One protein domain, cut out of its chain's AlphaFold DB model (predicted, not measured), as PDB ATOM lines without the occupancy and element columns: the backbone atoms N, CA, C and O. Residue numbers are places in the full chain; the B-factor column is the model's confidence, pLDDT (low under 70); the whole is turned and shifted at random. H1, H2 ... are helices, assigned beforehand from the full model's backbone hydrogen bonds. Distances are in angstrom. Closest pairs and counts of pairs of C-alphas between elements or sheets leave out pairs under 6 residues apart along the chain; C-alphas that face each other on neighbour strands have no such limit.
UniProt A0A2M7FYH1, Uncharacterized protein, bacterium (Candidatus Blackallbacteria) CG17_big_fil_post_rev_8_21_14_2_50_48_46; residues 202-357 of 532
ATOM      1  N   ILE A 202     142.733 161.617 159.116       76.75
ATOM      2  CA  ILE A 202     141.821 160.500 159.375       76.75
ATOM      3  C   ILE A 202     141.532 159.720 158.087       76.75
ATOM      4  O   ILE A 202     141.593 158.491 158.086       76.75
ATOM      5  N   LEU A 203     141.270 160.404 156.966       79.12
ATOM      6  CA  LEU A 203     141.104 159.716 155.679       79.12
ATOM      7  C   LEU A 203     142.374 158.974 155.266       79.12
ATOM      8  O   LEU A 203     142.291 157.843 154.790       79.12
ATOM      9  N   SER A 204     143.541 159.588 155.464       77.56
ATOM     10  CA  SER A 204     144.826 158.961 155.163       77.56
ATOM     11  C   SER A 204     145.031 157.707 156.003       77.56
ATOM     12  O   SER A 204     145.442 156.684 155.464       77.56
ATOM     13  N   GLU A 205     144.724 157.753 157.299       70.62
ATOM     14  CA  GLU A 205     144.823 156.599 158.189       70.62
ATOM     15  C   GLU A 205     143.911 155.452 157.738       70.62
ATOM     16  O   GLU A 205     144.405 154.345 157.512       70.62
ATOM     17  N   ILE A 206     142.621 155.724 157.514       73.69
ATOM     18  CA  ILE A 206     141.639 154.719 157.077       73.69
ATOM     19  C   ILE A 206     142.077 154.078 155.756       73.69
ATOM     20  O   ILE A 206     142.187 152.854 155.655       73.69
ATOM     21  N   ILE A 207     142.401 154.897 154.752       81.56
ATOM     22  CA  ILE A 207     142.842 154.418 153.436       81.56
ATOM     23  C   ILE A 207     144.123 153.589 153.565       81.56
ATOM     24  O   ILE A 207     144.266 152.552 152.918       81.56
ATOM     25  N   ASN A 208     145.059 154.003 154.420       70.81
ATOM     26  CA  ASN A 208     146.309 153.283 154.626       70.81
ATOM     27  C   ASN A 208     146.109 151.927 155.307       70.81
ATOM     28  O   ASN A 208     146.764 150.964 154.898       70.81
ATOM     29  N   GLN A 209     145.225 151.842 156.303       65.88
ATOM     30  CA  GLN A 209     144.884 150.588 156.976       65.88
ATOM     31  C   GLN A 209     144.189 149.621 156.013       65.88
ATOM     32  O   GLN A 209     144.586 148.460 155.914       65.88
ATOM     33  N   MET A 210     143.227 150.107 155.226       74.69
ATOM     34  CA  MET A 210     142.559 149.298 154.207       74.69
ATOM     35  C   MET A 210     143.524 148.829 153.113       74.69
ATOM     36  O   MET A 210     143.483 147.670 152.703       74.69
ATOM     37  N   ASN A 211     144.430 149.704 152.664       75.19
ATOM     38  CA  ASN A 211     145.456 149.342 151.689       75.19
ATOM     39  C   ASN A 211     146.418 148.272 152.237       75.19
ATOM     40  O   ASN A 211     146.845 147.389 151.499       75.19
ATOM     41  N   GLU A 212     146.771 148.321 153.521       65.12
ATOM     42  CA  GLU A 212     147.562 147.253 154.142       65.12
ATOM     43  C   GLU A 212     146.762 145.945 154.219       65.12
ATOM     44  O   GLU A 212     147.269 144.892 153.829       65.12
ATOM     45  N   GLY A 213     145.494 146.015 154.635       64.50
ATOM     46  CA  GLY A 213     144.595 144.862 154.703       64.50
ATOM     47  C   GLY A 213     144.443 144.149 153.357       64.50
ATOM     48  O   GLY A 213     144.639 142.936 153.284       64.50
ATOM     49  N   ILE A 214     144.199 144.887 152.267       76.00
ATOM     50  CA  ILE A 214     144.048 144.289 150.930       76.00
ATOM     51  C   ILE A 214     145.361 143.684 150.408       76.00
ATOM     52  O   ILE A 214     145.339 142.683 149.695       76.00
ATOM     53  N   HIS A 215     146.520 144.238 150.779       68.56
ATOM     54  CA  HIS A 215     147.813 143.643 150.435       68.56
ATOM     55  C   HIS A 215     148.063 142.332 151.173       68.56
ATOM     56  O   HIS A 215     148.509 141.368 150.548       68.56
ATOM     57  N   ILE A 216     147.755 142.285 152.473       65.69
ATOM     58  CA  ILE A 216     147.834 141.055 153.268       65.69
ATOM     59  C   ILE A 216     146.899 140.001 152.673       65.69
ATOM     60  O   ILE A 216     147.331 138.874 152.438       65.69
ATOM     61  N   LEU A 217     145.659 140.385 152.354       73.00
ATOM     62  CA  LEU A 217     144.668 139.497 151.755       73.00
ATOM     63  C   LEU A 217     145.123 138.955 150.397       73.00
ATOM     64  O   LEU A 217     145.015 137.758 150.151       73.00
ATOM     65  N   ARG A 218     145.694 139.805 149.534       77.69
ATOM     66  CA  ARG A 218     146.290 139.366 148.265       77.69
ATOM     67  C   ARG A 218     147.367 138.316 148.511       77.69
ATOM     68  O   ARG A 218     147.303 137.250 147.918       77.69
ATOM     69  N   THR A 219     148.345 138.600 149.372       67.56
ATOM     70  CA  THR A 219     149.431 137.652 149.667       67.56
ATOM     71  C   THR A 219     148.892 136.333 150.220       67.56
ATOM     72  O   THR A 219     149.373 135.273 149.830       67.56
ATOM     73  N   TYR A 220     147.873 136.390 151.076       70.12
ATOM     74  CA  TYR A 220     147.186 135.211 151.593       70.12
ATOM     75  C   TYR A 220     146.544 134.386 150.469       70.12
ATOM     76  O   TYR A 220     146.861 133.207 150.329       70.12
ATOM     77  N   VAL A 221     145.732 135.008 149.609       71.44
ATOM     78  CA  VAL A 221     145.093 134.338 148.461       71.44
ATOM     79  C   VAL A 221     146.140 133.759 147.506       71.44
ATOM     80  O   VAL A 221     146.063 132.590 147.142       71.44
ATOM     81  N   GLU A 222     147.173 134.524 147.149       69.06
ATOM     82  CA  GLU A 222     148.267 134.048 146.293       69.06
ATOM     83  C   GLU A 222     149.027 132.855 146.896       69.06
ATOM     84  O   GLU A 222     149.621 132.076 146.155       69.06
ATOM     85  N   ASN A 223     149.106 132.741 148.225       65.25
ATOM     86  CA  ASN A 223     149.755 131.617 148.907       65.25
ATOM     87  C   ASN A 223     148.832 130.396 148.989       65.25
ATOM     88  O   ASN A 223     149.295 129.285 148.759       65.25
ATOM     89  N   LEU A 224     147.535 130.587 149.245       66.19
ATOM     90  CA  LEU A 224     146.561 129.492 149.244       66.19
ATOM     91  C   LEU A 224     146.451 128.816 147.876       66.19
ATOM     92  O   LEU A 224     146.454 127.593 147.786       66.19
ATOM     93  N   LEU A 225     146.442 129.605 146.798       57.44
ATOM     94  CA  LEU A 225     146.349 129.079 145.433       57.44
ATOM     95  C   LEU A 225     147.563 128.222 145.026       57.44
ATOM     96  O   LEU A 225     147.458 127.455 144.073       57.44
ATOM     97  N   MET A 226     148.691 128.326 145.739       50.88
ATOM     98  CA  MET A 226     149.874 127.474 145.552       50.88
ATOM     99  C   MET A 226     149.760 126.115 146.255       50.88
ATOM    100  O   MET A 226     150.499 125.194 145.919       50.88
ATOM    101  N   GLY A 227     148.870 125.990 147.244       48.38
ATOM    102  CA  GLY A 227     148.789 124.830 148.134       48.38
ATOM    103  C   GLY A 227     148.014 123.629 147.591       48.38
ATOM    104  O   GLY A 227     148.075 122.574 148.215       48.38
ATOM    105  N   ALA A 228     147.330 123.759 146.446       39.91
ATOM    106  CA  ALA A 228     146.331 122.799 145.949       39.91
ATOM    107  C   ALA A 228     145.130 122.577 146.898       39.91
ATOM    108  O   ALA A 228     144.426 121.581 146.769       39.91
ATOM    109  N   ASP A 229     144.869 123.521 147.808       43.16
ATOM    110  CA  ASP A 229     143.721 123.489 148.714       43.16
ATOM    111  C   ASP A 229     142.615 124.428 148.201       43.16
ATOM    112  O   ASP A 229     142.870 125.575 147.816       43.16
ATOM    113  N   GLU A 230     141.372 123.944 148.185       50.72
ATOM    114  CA  GLU A 230     140.202 124.769 147.890       50.72
ATOM    115  C   GLU A 230     139.982 125.777 149.027       50.72
ATOM    116  O   GLU A 230     140.040 125.438 150.212       50.72
ATOM    117  N   ILE A 231     139.714 127.039 148.681       54.06
ATOM    118  CA  ILE A 231     139.305 128.037 149.672       54.06
ATOM    119  C   ILE A 231     137.993 127.542 150.280       54.06
ATOM    120  O   ILE A 231     136.999 127.403 149.565       54.06
ATOM    121  N   SER A 232     137.978 127.285 151.593       56.25
ATOM    122  CA  SER A 232     136.747 126.880 152.274       56.25
ATOM    123  C   SER A 232     135.642 127.904 152.003       56.25
ATOM    124  O   SER A 232     135.902 129.108 151.944       56.25
ATOM    125  N   SER A 233     134.399 127.450 151.852       53.19
ATOM    126  CA  SER A 233     133.265 128.329 151.526       53.19
ATOM    127  C   SER A 233     133.132 129.516 152.493       53.19
ATOM    128  O   SER A 233     132.863 130.638 152.064       53.19
ATOM    129  N   ALA A 234     133.414 129.296 153.781       52.56
ATOM    130  CA  ALA A 234     133.426 130.336 154.808       52.56
ATOM    131  C   ALA A 234     134.576 131.350 154.633       52.56
ATOM    132  O   ALA A 234     134.374 132.552 154.800       52.56
ATOM    133  N   CYS A 235     135.778 130.890 154.266       62.84
ATOM    134  CA  CYS A 235     136.912 131.774 153.993       62.84
ATOM    135  C   CYS A 235     136.680 132.582 152.709       62.84
ATOM    136  O   CYS A 235     136.940 133.782 152.686       62.84
ATOM    137  N   PHE A 236     136.114 131.956 151.673       67.06
ATOM    138  CA  PHE A 236     135.779 132.612 150.412       67.06
ATOM    139  C   PHE A 236     134.809 133.776 150.620       67.06
ATOM    140  O   PHE A 236     135.059 134.874 150.127       67.06
ATOM    141  N   GLN A 237     133.742 133.558 151.395       65.56
ATOM    142  CA  GLN A 237     132.762 134.600 151.691       65.56
ATOM    143  C   GLN A 237     133.410 135.794 152.405       65.56
ATOM    144  O   GLN A 237     133.255 136.924 151.958       65.56
ATOM    145  N   ARG A 238     134.226 135.549 153.437       67.12
ATOM    146  CA  ARG A 238     134.932 136.622 154.159       67.12
ATOM    147  C   ARG A 238     135.928 137.387 153.281       67.12
ATOM    148  O   ARG A 238     136.055 138.603 153.416       67.12
ATOM    149  N   VAL A 239     136.636 136.693 152.386       70.94
ATOM    150  CA  VAL A 239     137.538 137.325 151.410       70.94
ATOM    151  C   VAL A 239     136.733 138.227 150.469       70.94
ATOM    152  O   VAL A 239     137.116 139.381 150.272       70.94
ATOM    153  N   GLU A 240     135.616 137.745 149.917       77.44
ATOM    154  CA  GLU A 240     134.786 138.533 148.998       77.44
ATOM    155  C   GLU A 240     134.082 139.701 149.699       77.44
ATOM    156  O   GLU A 240     133.990 140.778 149.107       77.44
ATOM    157  N   ASP A 241     133.666 139.544 150.957       74.19
ATOM    158  CA  ASP A 241     133.115 140.630 151.772       74.19
ATOM    159  C   ASP A 241     134.150 141.751 151.930       74.19
ATOM    160  O   ASP A 241     133.868 142.912 151.629       74.19
ATOM    161  N   PHE A 242     135.389 141.413 152.312       76.75
ATOM    162  CA  PHE A 242     136.460 142.400 152.470       76.75
ATOM    163  C   PHE A 242     136.832 143.077 151.144       76.75
ATOM    164  O   PHE A 242     137.050 144.293 151.092       76.75
ATOM    165  N   VAL A 243     136.909 142.306 150.056       81.25
ATOM    166  CA  VAL A 243     137.196 142.823 148.710       81.25
ATOM    167  C   VAL A 243     136.080 143.752 148.234       81.25
ATOM    168  O   VAL A 243     136.364 144.841 147.732       81.25
ATOM    169  N   SER A 244     134.819 143.363 148.423       80.38
ATOM    170  CA  SER A 244     133.647 144.163 148.062       80.38
ATOM    171  C   SER A 244     133.585 145.453 148.861       80.38
ATOM    172  O   SER A 244     133.418 146.527 148.285       80.38
ATOM    173  N   TYR A 245     133.831 145.362 150.164       79.00
ATOM    174  CA  TYR A 245     133.885 146.499 151.068       79.00
ATOM    175  C   TYR A 245     134.994 147.490 150.686       79.00
ATOM    176  O   TYR A 245     134.761 148.692 150.533       79.00
ATOM    177  N   THR A 246     136.202 146.978 150.436       82.75
ATOM    178  CA  THR A 246     137.350 147.790 150.013       82.75
ATOM    179  C   THR A 246     137.091 148.478 148.678       82.75
ATOM    180  O   THR A 246     137.411 149.661 148.505       82.75
ATOM    181  N   TRP A 247     136.491 147.753 147.734       86.31
ATOM    182  CA  TRP A 247     136.103 148.283 146.437       86.31
ATOM    183  C   TRP A 247     135.074 149.406 146.569       86.31
ATOM    184  O   TRP A 247     135.270 150.474 145.993       86.31
ATOM    185  N   GLU A 248     134.002 149.189 147.332       82.62
ATOM    186  CA  GLU A 248     132.907 150.147 147.475       82.62
ATOM    187  C   GLU A 248     133.352 151.443 148.159       82.62
ATOM    188  O   GLU A 248     133.006 152.533 147.698       82.62
ATOM    189  N   ILE A 249     134.158 151.356 149.219       83.69
ATOM    190  CA  ILE A 249     134.727 152.545 149.865       83.69
ATOM    191  C   ILE A 249     135.606 153.315 148.893       83.69
ATOM    192  O   ILE A 249     135.459 154.533 148.770       83.69
ATOM    193  N   SER A 250     136.489 152.613 148.180       87.81
ATOM    194  CA  SER A 250     137.377 153.253 147.210       87.81
ATOM    195  C   SER A 250     136.578 153.963 146.125       87.81
ATOM    196  O   SER A 250     136.864 155.113 145.800       87.81
ATOM    197  N   ASP A 251     135.535 153.308 145.621       86.19
ATOM    198  CA  ASP A 251     134.642 153.859 144.615       86.19
ATOM    199  C   ASP A 251     133.930 155.125 145.110       86.19
ATOM    200  O   ASP A 251     134.046 156.201 144.518       86.19
ATOM    201  N   ARG A 252     133.253 155.036 146.257       83.44
ATOM    202  CA  ARG A 252     132.491 156.155 146.825       83.44
ATOM    203  C   ARG A 252     133.383 157.338 147.190       83.44
ATOM    204  O   ARG A 252     132.964 158.475 146.981       83.44
ATOM    205  N   LEU A 253     134.583 157.101 147.723       86.31
ATOM    206  CA  LEU A 253     135.530 158.163 148.069       86.31
ATOM    207  C   LEU A 253     136.080 158.864 146.823       86.31
ATOM    208  O   LEU A 253     136.132 160.094 146.802       86.31
ATOM    209  N   LEU A 254     136.414 158.116 145.767       86.25
ATOM    210  CA  LEU A 254     136.877 158.689 144.499       86.25
ATOM    211  C   LEU A 254     135.820 159.583 143.832       86.25
ATOM    212  O   LEU A 254     136.180 160.588 143.222       86.25
ATOM    213  N   TYR A 255     134.529 159.262 143.961       82.94
ATOM    214  CA  TYR A 255     133.454 160.090 143.400       82.94
ATOM    215  C   TYR A 255     133.029 161.252 144.302       82.94
ATOM    216  O   TYR A 255     132.856 162.378 143.829       82.94
ATOM    217  N   ASN A 256     132.836 160.986 145.595       83.94
ATOM    218  CA  ASN A 256     132.043 161.858 146.462       83.94
ATOM    219  C   ASN A 256     132.865 162.616 147.511       83.94
ATOM    220  O   ASN A 256     132.313 163.488 148.176       83.94
ATOM    221  N   ASN A 257     134.158 162.318 147.678       85.38
ATOM    222  CA  ASN A 257     134.998 163.007 148.656       85.38
ATOM    223  C   ASN A 257     135.985 163.975 147.983       85.38
ATOM    224  O   ASN A 257     136.826 163.582 147.174       85.38
ATOM    225  N   PHE A 258     135.909 165.258 148.349       83.69
ATOM    226  CA  PHE A 258     136.757 166.300 147.763       83.69
ATOM    227  C   PHE A 258     138.250 166.066 148.027       83.69
ATOM    228  O   PHE A 258     139.053 166.242 147.114       83.69
ATOM    229  N   LEU A 259     138.637 165.635 149.234       83.81
ATOM    230  CA  LEU A 259     140.041 165.371 149.564       83.81
ATOM    231  C   LEU A 259     140.596 164.213 148.735       83.81
ATOM    232  O   LEU A 259     141.678 164.329 148.177       83.81
ATOM    233  N   CYS A 260     139.830 163.134 148.569       84.50
ATOM    234  CA  CYS A 260     140.243 161.990 147.753       84.50
ATOM    235  C   CYS A 260     140.311 162.321 146.254       84.50
ATOM    236  O   CYS A 260     141.068 161.691 145.520       84.50
ATOM    237  N   ARG A 261     139.542 163.315 145.792       83.25
ATOM    238  CA  ARG A 261     139.601 163.819 144.412       83.25
ATOM    239  C   ARG A 261     140.743 164.798 144.180       83.25
ATOM    240  O   ARG A 261     141.315 164.788 143.094       83.25
ATOM    241  N   SER A 262     141.047 165.648 145.155       79.94
ATOM    242  CA  SER A 262     142.029 166.732 145.023       79.94
ATOM    243  C   SER A 262     143.441 166.323 145.438       79.94
ATOM    244  O   SER A 262     144.393 166.827 144.855       79.94
ATOM    245  N   ASN A 263     143.592 165.389 146.384       81.25
ATOM    246  CA  ASN A 263     144.884 164.878 146.834       81.25
ATOM    247  C   ASN A 263     145.341 163.683 145.962       81.25
ATOM    248  O   ASN A 263     144.733 162.605 146.039       81.25
ATOM    249  N   PRO A 264     146.421 163.818 145.165       78.12
ATOM    250  CA  PRO A 264     146.878 162.759 144.264       78.12
ATOM    251  C   PRO A 264     147.297 161.468 144.979       78.12
ATOM    252  O   PRO A 264     147.121 160.382 144.428       78.12
ATOM    253  N   LEU A 265     147.827 161.552 146.203       76.44
ATOM    254  CA  LEU A 265     148.287 160.383 146.962       76.44
ATOM    255  C   LEU A 265     147.113 159.508 147.402       76.44
ATOM    256  O   LEU A 265     147.138 158.291 147.195       76.44
ATOM    257  N   LEU A 266     146.063 160.124 147.956       80.62
ATOM    258  CA  LEU A 266     144.840 159.411 148.329       80.62
ATOM    259  C   LEU A 266     144.192 158.788 147.095       80.62
ATOM    260  O   LEU A 266     143.916 157.589 147.082       80.62
ATOM    261  N   ARG A 267     144.044 159.575 146.024       85.56
ATOM    262  CA  ARG A 267     143.449 159.129 144.760       85.56
ATOM    263  C   ARG A 267     144.150 157.896 144.194       85.56
ATOM    264  O   ARG A 267     143.507 156.886 143.915       85.56
ATOM    265  N   LYS A 268     145.479 157.940 144.073       82.50
ATOM    266  CA  LYS A 268     146.284 156.821 143.553       82.50
ATOM    267  C   LYS A 268     146.243 155.600 144.461       82.50
ATOM    268  O   LYS A 268     146.210 154.479 143.959       82.50
ATOM    269  N   THR A 269     146.218 155.800 145.778       82.44
ATOM    270  CA  THR A 269     146.106 154.692 146.736       82.44
ATOM    271  C   THR A 269     144.766 153.976 146.580       82.44
ATOM    272  O   THR A 269     144.752 152.756 146.439       82.44
ATOM    273  N   LEU A 270     143.660 154.715 146.467       87.25
ATOM    274  CA  LEU A 270     142.336 154.140 146.209       87.25
ATOM    275  C   LEU A 270     142.283 153.392 144.868       87.25
ATOM    276  O   LEU A 270     141.823 152.253 144.808       87.25
ATOM    277  N   LEU A 271     142.829 153.969 143.792       87.38
ATOM    278  CA  LEU A 271     142.908 153.296 142.488       87.38
ATOM    279  C   LEU A 271     143.726 151.998 142.541       87.38
ATOM    280  O   LEU A 271     143.359 150.999 141.916       87.38
ATOM    281  N   ARG A 272     144.818 151.989 143.309       85.50
ATOM    282  CA  ARG A 272     145.641 150.798 143.547       85.50
ATOM    283  C   ARG A 272     144.892 149.736 144.344       85.50
ATOM    284  O   ARG A 272     144.993 148.553 144.015       85.50
ATOM    285  N   MET A 273     144.134 150.139 145.360       88.00
ATOM    286  CA  MET A 273     143.279 149.234 146.128       88.00
ATOM    287  C   MET A 273     142.235 148.587 145.219       88.00
ATOM    288  O   MET A 273     142.109 147.365 145.233       88.00
ATOM    289  N   MET A 274     141.576 149.361 144.348       90.06
ATOM    290  CA  MET A 274     140.643 148.819 143.350       90.06
ATOM    291  C   MET A 274     141.327 147.840 142.386       90.06
ATOM    292  O   MET A 274     140.795 146.761 142.131       90.06
ATOM    293  N   ALA A 275     142.526 148.165 141.889       88.62
ATOM    294  CA  ALA A 275     143.306 147.255 141.044       88.62
ATOM    295  C   ALA A 275     143.668 145.950 141.771       88.62
ATOM    296  O   ALA A 275     143.621 144.874 141.177       88.62
ATOM    297  N   THR A 276     143.982 146.038 143.065       86.62
ATOM    298  CA  THR A 276     144.298 144.876 143.906       86.62
ATOM    299  C   THR A 276     143.057 144.025 144.168       86.62
ATOM    300  O   THR A 276     143.130 142.810 144.034       86.62
ATOM    301  N   CYS A 277     141.908 144.646 144.449       87.44
ATOM    302  CA  CYS A 277     140.614 143.971 144.585       87.44
ATOM    303  C   CYS A 277     140.244 143.207 143.307       87.44
ATOM    304  O   CYS A 277     139.875 142.038 143.367       87.44
ATOM    305  N   GLN A 278     140.400 143.841 142.140       87.56
ATOM    306  CA  GLN A 278     140.166 143.185 140.852       87.56
ATOM    307  C   GLN A 278     141.141 142.023 140.621       87.56
ATOM    308  O   GLN A 278     140.737 140.978 140.115       87.56
ATOM    309  N   GLY A 279     142.406 142.202 141.018       84.50
ATOM    310  CA  GLY A 279     143.411 141.144 141.057       84.50
ATOM    311  C   GLY A 279     142.933 139.950 141.874       84.50
ATOM    312  O   GLY A 279     142.840 138.857 141.337       84.50
ATOM    313  N   ILE A 280     142.551 140.169 143.133       82.44
ATOM    314  CA  ILE A 280     142.054 139.114 144.024       82.44
ATOM    315  C   ILE A 280     140.829 138.418 143.423       82.44
ATOM    316  O   ILE A 280     140.821 137.198 143.342       82.44
ATOM    317  N   ARG A 281     139.832 139.155 142.919       83.12
ATOM    318  CA  ARG A 281     138.658 138.544 142.267       83.12
ATOM    319  C   ARG A 281     139.038 137.663 141.086       83.12
ATOM    320  O   ARG A 281     138.489 136.578 140.949       83.12
ATOM    321  N   TYR A 282     139.988 138.097 140.257       78.62
ATOM    322  CA  TYR A 282     140.499 137.264 139.169       78.62
ATOM    323  C   TYR A 282     141.140 135.977 139.704       78.62
ATOM    324  O   TYR A 282     140.807 134.891 139.237       78.62
ATOM    325  N   LEU A 283     141.999 136.101 140.721       76.69
ATOM    326  CA  LEU A 283     142.661 134.972 141.379       76.69
ATOM    327  C   LEU A 283     141.660 133.961 141.964       76.69
ATOM    328  O   LEU A 283     141.900 132.758 141.896       76.69
ATOM    329  N   LEU A 284     140.540 134.450 142.498       74.94
ATOM    330  CA  LEU A 284     139.450 133.643 143.048       74.94
ATOM    331  C   LEU A 284     138.570 132.989 141.968       74.94
ATOM    332  O   LEU A 284     138.120 131.864 142.153       74.94
ATOM    333  N   GLN A 285     138.298 133.687 140.859       72.00
ATOM    334  CA  GLN A 285     137.366 133.236 139.815       72.00
ATOM    335  C   GLN A 285     138.001 132.290 138.792       72.00
ATOM    336  O   GLN A 285     137.298 131.466 138.210       72.00
ATOM    337  N   SER A 286     139.303 132.409 138.522       57.97
ATOM    338  CA  SER A 286     139.969 131.543 137.551       57.97
ATOM    339  C   SER A 286     141.489 131.575 137.701       57.97
ATOM    340  O   SER A 286     142.110 132.610 137.467       57.97
ATOM    341  N   GLN A 287     142.114 130.425 137.968       56.09
ATOM    342  CA  GLN A 287     143.563 130.272 137.765       56.09
ATOM    343  C   GLN A 287     143.932 130.090 136.273       56.09
ATOM    344  O   GLN A 287     145.107 130.147 135.921       56.09
ATOM    345  N   GLU A 288     142.939 129.878 135.394       48.00
ATOM    346  CA  GLU A 288     143.121 129.492 133.979       48.00
ATOM    347  C   GLU A 288     142.319 130.350 132.976       48.00
ATOM    348  O   GLU A 288     142.316 130.082 131.776       48.00
ATOM    349  N   GLY A 289     141.605 131.382 133.433       50.19
ATOM    350  CA  GLY A 289     140.703 132.158 132.580       50.19
ATOM    351  C   GLY A 289     141.415 133.171 131.680       50.19
ATOM    352  O   GLY A 289     142.453 133.737 132.043       50.19
ATOM    353  N   ASN A 290     140.796 133.478 130.532       59.28
ATOM    354  CA  ASN A 290     141.171 134.605 129.674       59.28
ATOM    355  C   ASN A 290     141.105 135.913 130.477       59.28
ATOM    356  O   ASN A 290     140.026 136.419 130.790       59.28
ATOM    357  N   TYR A 291     142.263 136.485 130.802       70.44
ATOM    358  CA  TYR A 291     142.336 137.786 131.452       70.44
ATOM    359  C   TYR A 291     141.827 138.879 130.493       70.44
ATOM    360  O   TYR A 291     142.268 138.993 129.348       70.44
ATOM    361  N   ASN A 292     140.898 139.721 130.954       70.75
ATOM    362  CA  ASN A 292     140.428 140.881 130.196       70.75
ATOM    363  C   ASN A 292     140.563 142.160 131.025       70.75
ATOM    364  O   ASN A 292     139.942 142.328 132.071       70.75
ATOM    365  N   PHE A 293     141.381 143.085 130.528       82.19
ATOM    366  CA  PHE A 293     141.652 144.363 131.183       82.19
ATOM    367  C   PHE A 293     140.650 145.459 130.800       82.19
ATOM    368  O   PHE A 293     140.615 146.502 131.453       82.19
ATOM    369  N   GLN A 294     139.861 145.258 129.737       82.75
ATOM    370  CA  GLN A 294     138.945 146.278 129.217       82.75
ATOM    371  C   GLN A 294     137.796 146.608 130.174       82.75
ATOM    372  O   GLN A 294     137.559 147.798 130.359       82.75
ATOM    373  N   PRO A 295     137.133 145.637 130.839       83.25
ATOM    374  CA  PRO A 295     136.086 145.951 131.809       83.25
ATOM    375  C   PRO A 295     136.611 146.820 132.950       83.25
ATOM    376  O   PRO A 295     136.022 147.848 133.267       83.25
ATOM    377  N   PHE A 296     137.778 146.472 133.504       86.50
ATOM    378  CA  PHE A 296     138.401 147.260 134.564       86.50
ATOM    379  C   PHE A 296     138.782 148.664 134.081       86.50
ATOM    380  O   PHE A 296     138.480 149.652 134.746       86.50
ATOM    381  N   LYS A 297     139.378 148.780 132.887       85.88
ATOM    382  CA  LYS A 297     139.696 150.079 132.284       85.88
ATOM    383  C   LYS A 297     138.441 150.931 132.075       85.88
ATOM    384  O   LYS A 297     138.467 152.103 132.423       85.88
ATOM    385  N   ALA A 298     137.365 150.354 131.540       83.19
ATOM    386  CA  ALA A 298     136.103 151.051 131.302       83.19
ATOM    387  C   ALA A 298     135.492 151.552 132.614       83.19
ATOM    388  O   ALA A 298     135.155 152.727 132.718       83.19
ATOM    389  N   ILE A 299     135.451 150.695 133.641       85.12
ATOM    390  CA  ILE A 299     134.998 151.071 134.985       85.12
ATOM    391  C   ILE A 299     135.778 152.285 135.492       85.12
ATOM    392  O   ILE A 299     135.159 153.236 135.951       85.12
ATOM    393  N   LEU A 300     137.110 152.285 135.387       84.88
ATOM    394  CA  LEU A 300     137.935 153.418 135.812       84.88
ATOM    395  C   LEU A 300     137.732 154.667 134.943       84.88
ATOM    396  O   LEU A 300     137.727 155.769 135.472       84.88
ATOM    397  N   SER A 301     137.537 154.519 133.631       82.62
ATOM    398  CA  SER A 301     137.283 155.643 132.718       82.62
ATOM    399  C   SER A 301     135.961 156.361 132.979       82.62
ATOM    400  O   SER A 301     135.827 157.518 132.597       82.62
ATOM    401  N   HIS A 302     135.003 155.710 133.637       78.94
ATOM    402  CA  HIS A 302     133.768 156.352 134.080       78.94
ATOM    403  C   HIS A 302     133.901 157.044 135.449       78.94
ATOM    404  O   HIS A 302     132.962 157.723 135.874       78.94
ATOM    405  N   LYS A 303     135.038 156.892 136.152       71.19
ATOM    406  CA  LYS A 303     135.282 157.481 137.479       71.19
ATOM    407  C   LYS A 303     135.857 158.880 137.373       71.19
ATOM    408  O   LYS A 303     137.058 159.030 137.204       71.19
ATOM    409  N   GLY A 304     134.999 159.885 137.551       64.25
ATOM    410  CA  GLY A 304     135.392 161.293 137.676       64.25
ATOM    411  C   GLY A 304     136.313 161.798 136.557       64.25
ATOM    412  O   GLY A 304     136.390 161.215 135.479       64.25
ATOM    413  N   ASP A 305     137.040 162.879 136.841       70.50
ATOM    414  CA  ASP A 305     138.045 163.455 135.938       70.50
ATOM    415  C   ASP A 305     139.421 162.801 136.159       70.50
ATOM    416  O   ASP A 305     140.412 163.474 136.448       70.50
ATOM    417  N   LEU A 306     139.486 161.466 136.107       77.25
ATOM    418  CA  LEU A 306     140.760 160.755 136.226       77.25
ATOM    419  C   LEU A 306     141.617 160.955 134.980       77.25
ATOM    420  O   LEU A 306     141.160 160.783 133.847       77.25
ATOM    421  N   HIS A 307     142.903 161.238 135.186       80.31
ATOM    422  CA  HIS A 307     143.821 161.358 134.066       80.31
ATOM    423  C   HIS A 307     144.088 159.979 133.441       80.31
ATOM    424  O   HIS A 307     144.167 158.950 134.120       80.31
ATOM    425  N   SER A 308     144.290 159.944 132.121       82.19
ATOM    426  CA  SER A 308     144.521 158.692 131.387       82.19
ATOM    427  C   SER A 308     145.721 157.892 131.920       82.19
ATOM    428  O   SER A 308     145.697 156.659 131.896       82.19
ATOM    429  N   SER A 309     146.751 158.569 132.441       80.06
ATOM    430  CA  SER A 309     147.922 157.942 133.072       80.06
ATOM    431  C   SER A 309     147.575 157.210 134.371       80.06
ATOM    432  O   SER A 309     148.094 156.119 134.592       80.06
ATOM    433  N   GLU A 310     146.667 157.739 135.195       80.81
ATOM    434  CA  GLU A 310     146.248 157.125 136.462       80.81
ATOM    435  C   GLU A 310     145.450 155.841 136.211       80.81
ATOM    436  O   GLU A 310     145.740 154.792 136.789       80.81
ATOM    437  N   ILE A 311     144.518 155.890 135.253       84.81
ATOM    438  CA  ILE A 311     143.769 154.714 134.785       84.81
ATOM    439  C   ILE A 311     144.739 153.662 134.244       84.81
ATOM    440  O   ILE A 311     144.664 152.475 134.568       84.81
ATOM    441  N   ASN A 312     145.680 154.096 133.406       84.38
ATOM    442  CA  ASN A 312     146.669 153.214 132.811       84.38
ATOM    443  C   ASN A 312     147.586 152.572 133.856       84.38
ATOM    444  O   ASN A 312     147.914 151.394 133.691       84.38
ATOM    445  N   CYS A 313     147.928 153.297 134.921       83.19
ATOM    446  CA  CYS A 313     148.688 152.785 136.051       83.19
ATOM    447  C   CYS A 313     147.937 151.686 136.790       83.19
ATOM    448  O   CYS A 313     148.473 150.598 136.973       83.19
ATOM    449  N   ALA A 314     146.685 151.938 137.176       85.31
ATOM    450  CA  ALA A 314     145.873 150.959 137.889       85.31
ATOM    451  C   ALA A 314     145.705 149.674 137.063       85.31
ATOM    452  O   ALA A 314     145.856 148.566 137.577       85.31
ATOM    453  N   VAL A 315     145.488 149.809 135.749       87.75
ATOM    454  CA  VAL A 315     145.445 148.665 134.826       87.75
ATOM    455  C   VAL A 315     146.791 147.934 134.765       87.75
ATOM    456  O   VAL A 315     146.802 146.706 134.690       87.75
ATOM    457  N   ALA A 316     147.920 148.648 134.786       87.25
ATOM    458  CA  ALA A 316     149.244 148.028 134.803       87.25
ATOM    459  C   ALA A 316     149.502 147.272 136.116       87.25
ATOM    460  O   ALA A 316     149.947 146.129 136.067       87.25
ATOM    461  N   VAL A 317     149.134 147.840 137.270       85.31
ATOM    462  CA  VAL A 317     149.204 147.160 138.577       85.31
ATOM    463  C   VAL A 317     148.383 145.870 138.554       85.31
ATOM    464  O   VAL A 317     148.911 144.810 138.880       85.31
ATOM    465  N   TYR A 318     147.133 145.923 138.081       88.62
ATOM    466  CA  TYR A 318     146.302 144.726 137.907       88.62
ATOM    467  C   TYR A 318     146.968 143.692 136.980       88.62
ATOM    468  O   TYR A 318     147.059 142.518 137.324       88.62
ATOM    469  N   THR A 319     147.518 144.133 135.843       88.75
ATOM    470  CA  THR A 319     148.256 143.264 134.904       88.75
ATOM    471  C   THR A 319     149.472 142.607 135.571       88.75
ATOM    472  O   THR A 319     149.731 141.428 135.347       88.75
ATOM    473  N   GLY A 320     150.197 143.352 136.411       88.62
ATOM    474  CA  GLY A 320     151.357 142.865 137.158       88.62
ATOM    475  C   GLY A 320     150.991 141.816 138.209       88.62
ATOM    476  O   GLY A 320     151.706 140.830 138.344       88.62
ATOM    477  N   ILE A 321     149.851 141.972 138.894       86.12
ATOM    478  CA  ILE A 321     149.338 140.965 139.839       86.12
ATOM    479  C   ILE A 321     149.049 139.643 139.115       86.12
ATOM    480  O   ILE A 321     149.443 138.585 139.596       86.12
ATOM    481  N   ILE A 322     148.425 139.693 137.931       86.00
ATOM    482  CA  ILE A 322     148.181 138.482 137.132       86.00
ATOM    483  C   ILE A 322     149.501 137.851 136.678       86.00
ATOM    484  O   ILE A 322     149.674 136.644 136.824       86.00
ATOM    485  N   ALA A 323     150.439 138.652 136.160       88.69
ATOM    486  CA  ALA A 323     151.761 138.168 135.758       88.69
ATOM    487  C   ALA A 323     152.458 137.427 136.906       88.69
ATOM    488  O   ALA A 323     152.878 136.284 136.741       88.69
ATOM    489  N   ARG A 324     152.506 138.060 138.085       87.44
ATOM    490  CA  ARG A 324     153.075 137.507 139.317       87.44
ATOM    491  C   ARG A 324     152.443 136.164 139.661       87.44
ATOM    492  O   ARG A 324     153.178 135.212 139.891       87.44
ATOM    493  N   GLN A 325     151.115 136.061 139.646       82.88
ATOM    494  CA  GLN A 325     150.461 134.793 139.960       82.88
ATOM    495  C   GLN A 325     150.794 133.697 138.952       82.88
ATOM    496  O   GLN A 325     151.121 132.592 139.363       82.88
ATOM    497  N   ILE A 326     150.701 133.988 137.652       82.56
ATOM    498  CA  ILE A 326     150.952 132.992 136.602       82.56
ATOM    499  C   ILE A 326     152.389 132.466 136.686       82.56
ATOM    500  O   ILE A 326     152.624 131.276 136.497       82.56
ATOM    501  N   ILE A 327     153.346 133.352 136.977       84.12
ATOM    502  CA  ILE A 327     154.742 132.967 137.176       84.12
ATOM    503  C   ILE A 327     154.847 132.102 138.428       84.12
ATOM    504  O   ILE A 327     155.360 130.996 138.340       84.12
ATOM    505  N   LYS A 328     154.287 132.558 139.554       80.50
ATOM    506  CA  LYS A 328     154.342 131.862 140.843       80.50
ATOM    507  C   LYS A 328     153.773 130.442 140.784       80.50
ATOM    508  O   LYS A 328     154.370 129.537 141.350       80.50
ATOM    509  N   THR A 329     152.647 130.230 140.098       74.56
ATOM    510  CA  THR A 329     151.987 128.914 140.003       74.56
ATOM    511  C   THR A 329     152.649 127.950 139.027       74.56
ATOM    512  O   THR A 329     152.174 126.821 138.940       74.56
ATOM    513  N   PHE A 330     153.688 128.387 138.301       72.81
ATOM    514  CA  PHE A 330     154.454 127.655 137.286       72.81
ATOM    515  C   PHE A 330     153.970 126.221 137.018       72.81
ATOM    516  O   PHE A 330     154.406 125.260 137.650       72.81
ATOM    517  N   ARG A 331     153.059 126.068 136.051       73.81
ATOM    518  CA  ARG A 331     152.504 124.753 135.679       73.81
ATOM    519  C   ARG A 331     153.163 124.165 134.436       73.81
ATOM    520  O   ARG A 331     153.180 122.955 134.241       73.81
ATOM    521  N   SER A 332     153.660 125.031 133.555       77.88
ATOM    522  CA  SER A 332     154.311 124.670 132.294       77.88
ATOM    523  C   SER A 332     155.165 125.826 131.747       77.88
ATOM    524  O   SER A 332     154.894 126.991 132.067       77.88
ATOM    525  N   PRO A 333     156.122 125.555 130.838       78.75
ATOM    526  CA  PRO A 333     156.874 126.603 130.140       78.75
ATOM    527  C   PRO A 333     155.982 127.632 129.424       78.75
ATOM    528  O   PRO A 333     156.269 128.827 129.456       78.75
ATOM    529  N   ASN A 334     154.854 127.195 128.850       80.31
ATOM    530  CA  ASN A 334     153.897 128.081 128.177       80.31
ATOM    531  C   ASN A 334     153.220 129.048 129.158       80.31
ATOM    532  O   ASN A 334     153.111 130.239 128.870       80.31
ATOM    533  N   SER A 335     152.804 128.555 130.334       80.88
ATOM    534  CA  SER A 335     152.230 129.417 131.378       80.88
ATOM    535  C   SER A 335     153.244 130.450 131.861       80.88
ATOM    536  O   SER A 335     152.908 131.624 131.991       80.88
ATOM    537  N   LEU A 336     154.514 130.065 132.008       82.06
ATOM    538  CA  LEU A 336     155.549 131.022 132.367       82.06
ATOM    539  C   LEU A 336     155.722 132.102 131.300       82.06
ATOM    540  O   LEU A 336     155.732 133.284 131.631       82.06
ATOM    541  N   GLN A 337     155.822 131.718 130.026       83.88
ATOM    542  CA  GLN A 337     155.963 132.672 128.929       83.88
ATOM    543  C   GLN A 337     154.794 133.668 128.896       83.88
ATOM    544  O   GLN A 337     155.008 134.866 128.719       83.88
ATOM    545  N   GLN A 338     153.568 133.197 129.127       86.06
ATOM    546  CA  GLN A 338     152.388 134.050 129.263       86.06
ATOM    547  C   GLN A 338     152.521 135.032 130.438       86.06
ATOM    548  O   GLN A 338     152.229 136.221 130.286       86.06
ATOM    549  N   GLY A 339     152.992 134.565 131.597       88.12
ATOM    550  CA  GLY A 339     153.275 135.418 132.750       88.12
ATOM    551  C   GLY A 339     154.323 136.494 132.443       88.12
ATOM    552  O   GLY A 339     154.109 137.668 132.748       88.12
ATOM    553  N   LEU A 340     155.408 136.130 131.755       88.88
ATOM    554  CA  LEU A 340     156.467 137.061 131.354       88.88
ATOM    555  C   LEU A 340     155.977 138.094 130.326       88.88
ATOM    556  O   LEU A 340     156.283 139.277 130.455       88.88
ATOM    557  N   GLN A 341     155.143 137.699 129.361       89.81
ATOM    558  CA  GLN A 341     154.519 138.633 128.412       89.81
ATOM    559  C   GLN A 341     153.626 139.663 129.120       89.81
ATOM    560  O   GLN A 341     153.609 140.847 128.766       89.81
ATOM    561  N   LEU A 342     152.875 139.236 130.140       90.56
ATOM    562  CA  LEU A 342     152.074 140.145 130.959       90.56
ATOM    563  C   LEU A 342     152.944 141.088 131.791       90.56
ATOM    564  O   LEU A 342     152.626 142.277 131.887       90.56
ATOM    565  N   PHE A 343     154.045 140.581 132.345       92.81
ATOM    566  CA  PHE A 343     155.048 141.399 133.017       92.81
ATOM    567  C   PHE A 343     155.594 142.479 132.076       92.81
ATOM    568  O   PHE A 343     155.504 143.661 132.405       92.81
ATOM    569  N   GLU A 344     156.054 142.118 130.875       91.88
ATOM    570  CA  GLU A 344     156.560 143.074 129.881       91.88
ATOM    571  C   GLU A 344     155.515 144.131 129.515       91.88
ATOM    572  O   GLU A 344     155.814 145.325 129.444       91.88
ATOM    573  N   LYS A 345     154.259 143.714 129.326       91.00
ATOM    574  CA  LYS A 345     153.151 144.628 129.034       91.00
ATOM    575  C   LYS A 345     152.905 145.613 130.177       91.00
ATOM    576  O   LYS A 345     152.689 146.797 129.914       91.00
ATOM    577  N   SER A 346     152.914 145.137 131.422       92.12
ATOM    578  CA  SER A 346     152.742 145.978 132.610       92.12
ATOM    579  C   SER A 346     153.907 146.961 132.767       92.12
ATOM    580  O   SER A 346     153.692 148.172 132.832       92.12
ATOM    581  N   ARG A 347     155.137 146.449 132.695       92.81
ATOM    582  CA  ARG A 347     156.394 147.200 132.765       92.81
ATOM    583  C   ARG A 347     156.456 148.321 131.732       92.81
ATOM    584  O   ARG A 347     156.570 149.484 132.101       92.81
ATOM    585  N   ASN A 348     156.270 147.998 130.449       90.69
ATOM    586  CA  ASN A 348     156.303 148.981 129.361       90.69
ATOM    587  C   ASN A 348     155.239 150.076 129.548       90.69
ATOM    588  O   ASN A 348     155.428 151.223 129.143       90.69
ATOM    589  N   LYS A 349     154.093 149.727 130.144       88.62
ATOM    590  CA  LYS A 349     153.021 150.681 130.426       88.62
ATOM    591  C   LYS A 349     153.389 151.618 131.576       88.62
ATOM    592  O   LYS A 349     153.196 152.823 131.438       88.62
ATOM    593  N   LEU A 350     153.947 151.086 132.665       88.06
ATOM    594  CA  LEU A 350     154.435 151.875 133.800       88.06
ATOM    595  C   LEU A 350     155.583 152.806 133.394       88.06
ATOM    596  O   LEU A 350     155.535 153.984 133.726       88.06
ATOM    597  N   GLU A 351     156.553 152.319 132.615       88.12
ATOM    598  CA  GLU A 351     157.689 153.113 132.122       88.12
ATOM    599  C   GLU A 351     157.236 154.294 131.257       88.12
ATOM    600  O   GLU A 351     157.627 155.434 131.507       88.12
ATOM    601  N   ARG A 352     156.346 154.052 130.283       85.81
ATOM    602  CA  ARG A 352     155.787 155.125 129.443       85.81
ATOM    603  C   ARG A 352     155.018 156.150 130.269       85.81
ATOM    604  O   ARG A 352     155.152 157.348 130.035       85.81
ATOM    605  N   CYS A 353     154.219 155.695 131.237       82.12
ATOM    606  CA  CYS A 353     153.484 156.607 132.105       82.12
ATOM    607  C   CYS A 353     154.427 157.436 132.988       82.12
ATOM    608  O   CYS A 353     154.243 158.648 133.067       82.12
ATOM    609  N   ALA A 354     155.464 156.828 133.569       81.88
ATOM    610  CA  ALA A 354     156.464 157.528 134.374       81.88
ATOM    611  C   ALA A 354     157.229 158.595 133.569       81.88
ATOM    612  O   ALA A 354     157.539 159.652 134.105       81.88
ATOM    613  N   GLN A 355     157.501 158.347 132.284       80.12
ATOM    614  CA  GLN A 355     158.150 159.319 131.393       80.12
ATOM    615  C   GLN A 355     157.222 160.463 130.963       80.12
ATOM    616  O   GLN A 355     157.688 161.563 130.687       80.12
ATOM    617  N   SER A 356     155.914 160.210 130.886       73.44
ATOM    618  CA  SER A 356     154.928 161.202 130.433       73.44
ATOM    619  C   SER A 356     154.526 162.232 131.495       73.44
ATOM    620  O   SER A 356     153.842 163.200 131.170       73.44
ATOM    621  N   LEU A 357     154.901 162.017 132.758       72.00
ATOM    622  CA  LEU A 357     154.497 162.858 133.883       72.00
ATOM    623  C   LEU A 357     155.556 163.922 134.167       72.00
ATOM    624  O   LEU A 357     156.734 163.609 134.319       72.00
TER     625      LEU A 357
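Overview. This is residues 202 to 357 of the 532 residues of an uncharacterized protein of bacterium (Candidatus Blackallbacteria) CG17_big_fil_post_rev_8_21_14_2_50_48_46 (UniProt A0A2M7FYH1). Five long helices run roughly lengthwise, with H4 in the middle: H1 and H2 pack on it from one side, H6 from the other, and H7 lies beyond H6. H1, H2 and H4 form an up-and-down bundle, each running against the one before it; short H3 makes the turn between H2 and H4, and short H5 packs on residues 308 to 315 of H6. The printed part has 156 residues with seven named helices, H1 to H7 in order, and no named strand: all helix. It is compact, with a radius of gyration of the C-alphas of 15.8 A, and spans 46 by 39 by 23 A.

Arrangement. Start at H2, residues 233 to 256, which touches the hub H4, residues 264 to 285, closest at C-alphas Ser 250 and Leu 270, 5.1 A apart. H1, residues 202 to 224, touches H4 the same way at a shallow tilt of 25 degrees, closest at C-alphas Asn 211 and Met 273, 6.0 A. H3, residues 258 to 262, touches H4 only at the corner, closest at C-alphas Cys 260 and Arg 267, 5.2 A. On H6, residues 308 to 328, find Tyr 318: its C-alpha is 5.0 A from that of Ala 275 in H4, the closest pair. H6 forms hairpins with H5, residues 294 to 301, closest at C-alphas Leu 300 and Ile 311, 6.1 A, and with H7, residues 333 to 356, closest at C-alphas Ala 323 and Gly 339, 4.3 A. H4 and H7 are apart. Every O i to N i+4 pair is within hydrogen-bond range in H1 to H7.

Along the chain. Find C-alpha 202 at (141.821, 160.500, 159.375), where H1 begins its 33.0 A. H2 measures 33.9 A, H4 31.3 A and H6 30.1 A. H7 runs 34.7 A to C-alpha 356 at (154.928, 161.202, 130.433).

Size, cuts and confidence. The C-alphas farthest apart, Phe 258 and Pro 333, are 47.9 A apart. The printed part has no cut and no long link. Look for pLDDT under 70 at 29 residues, among them 222 to 238.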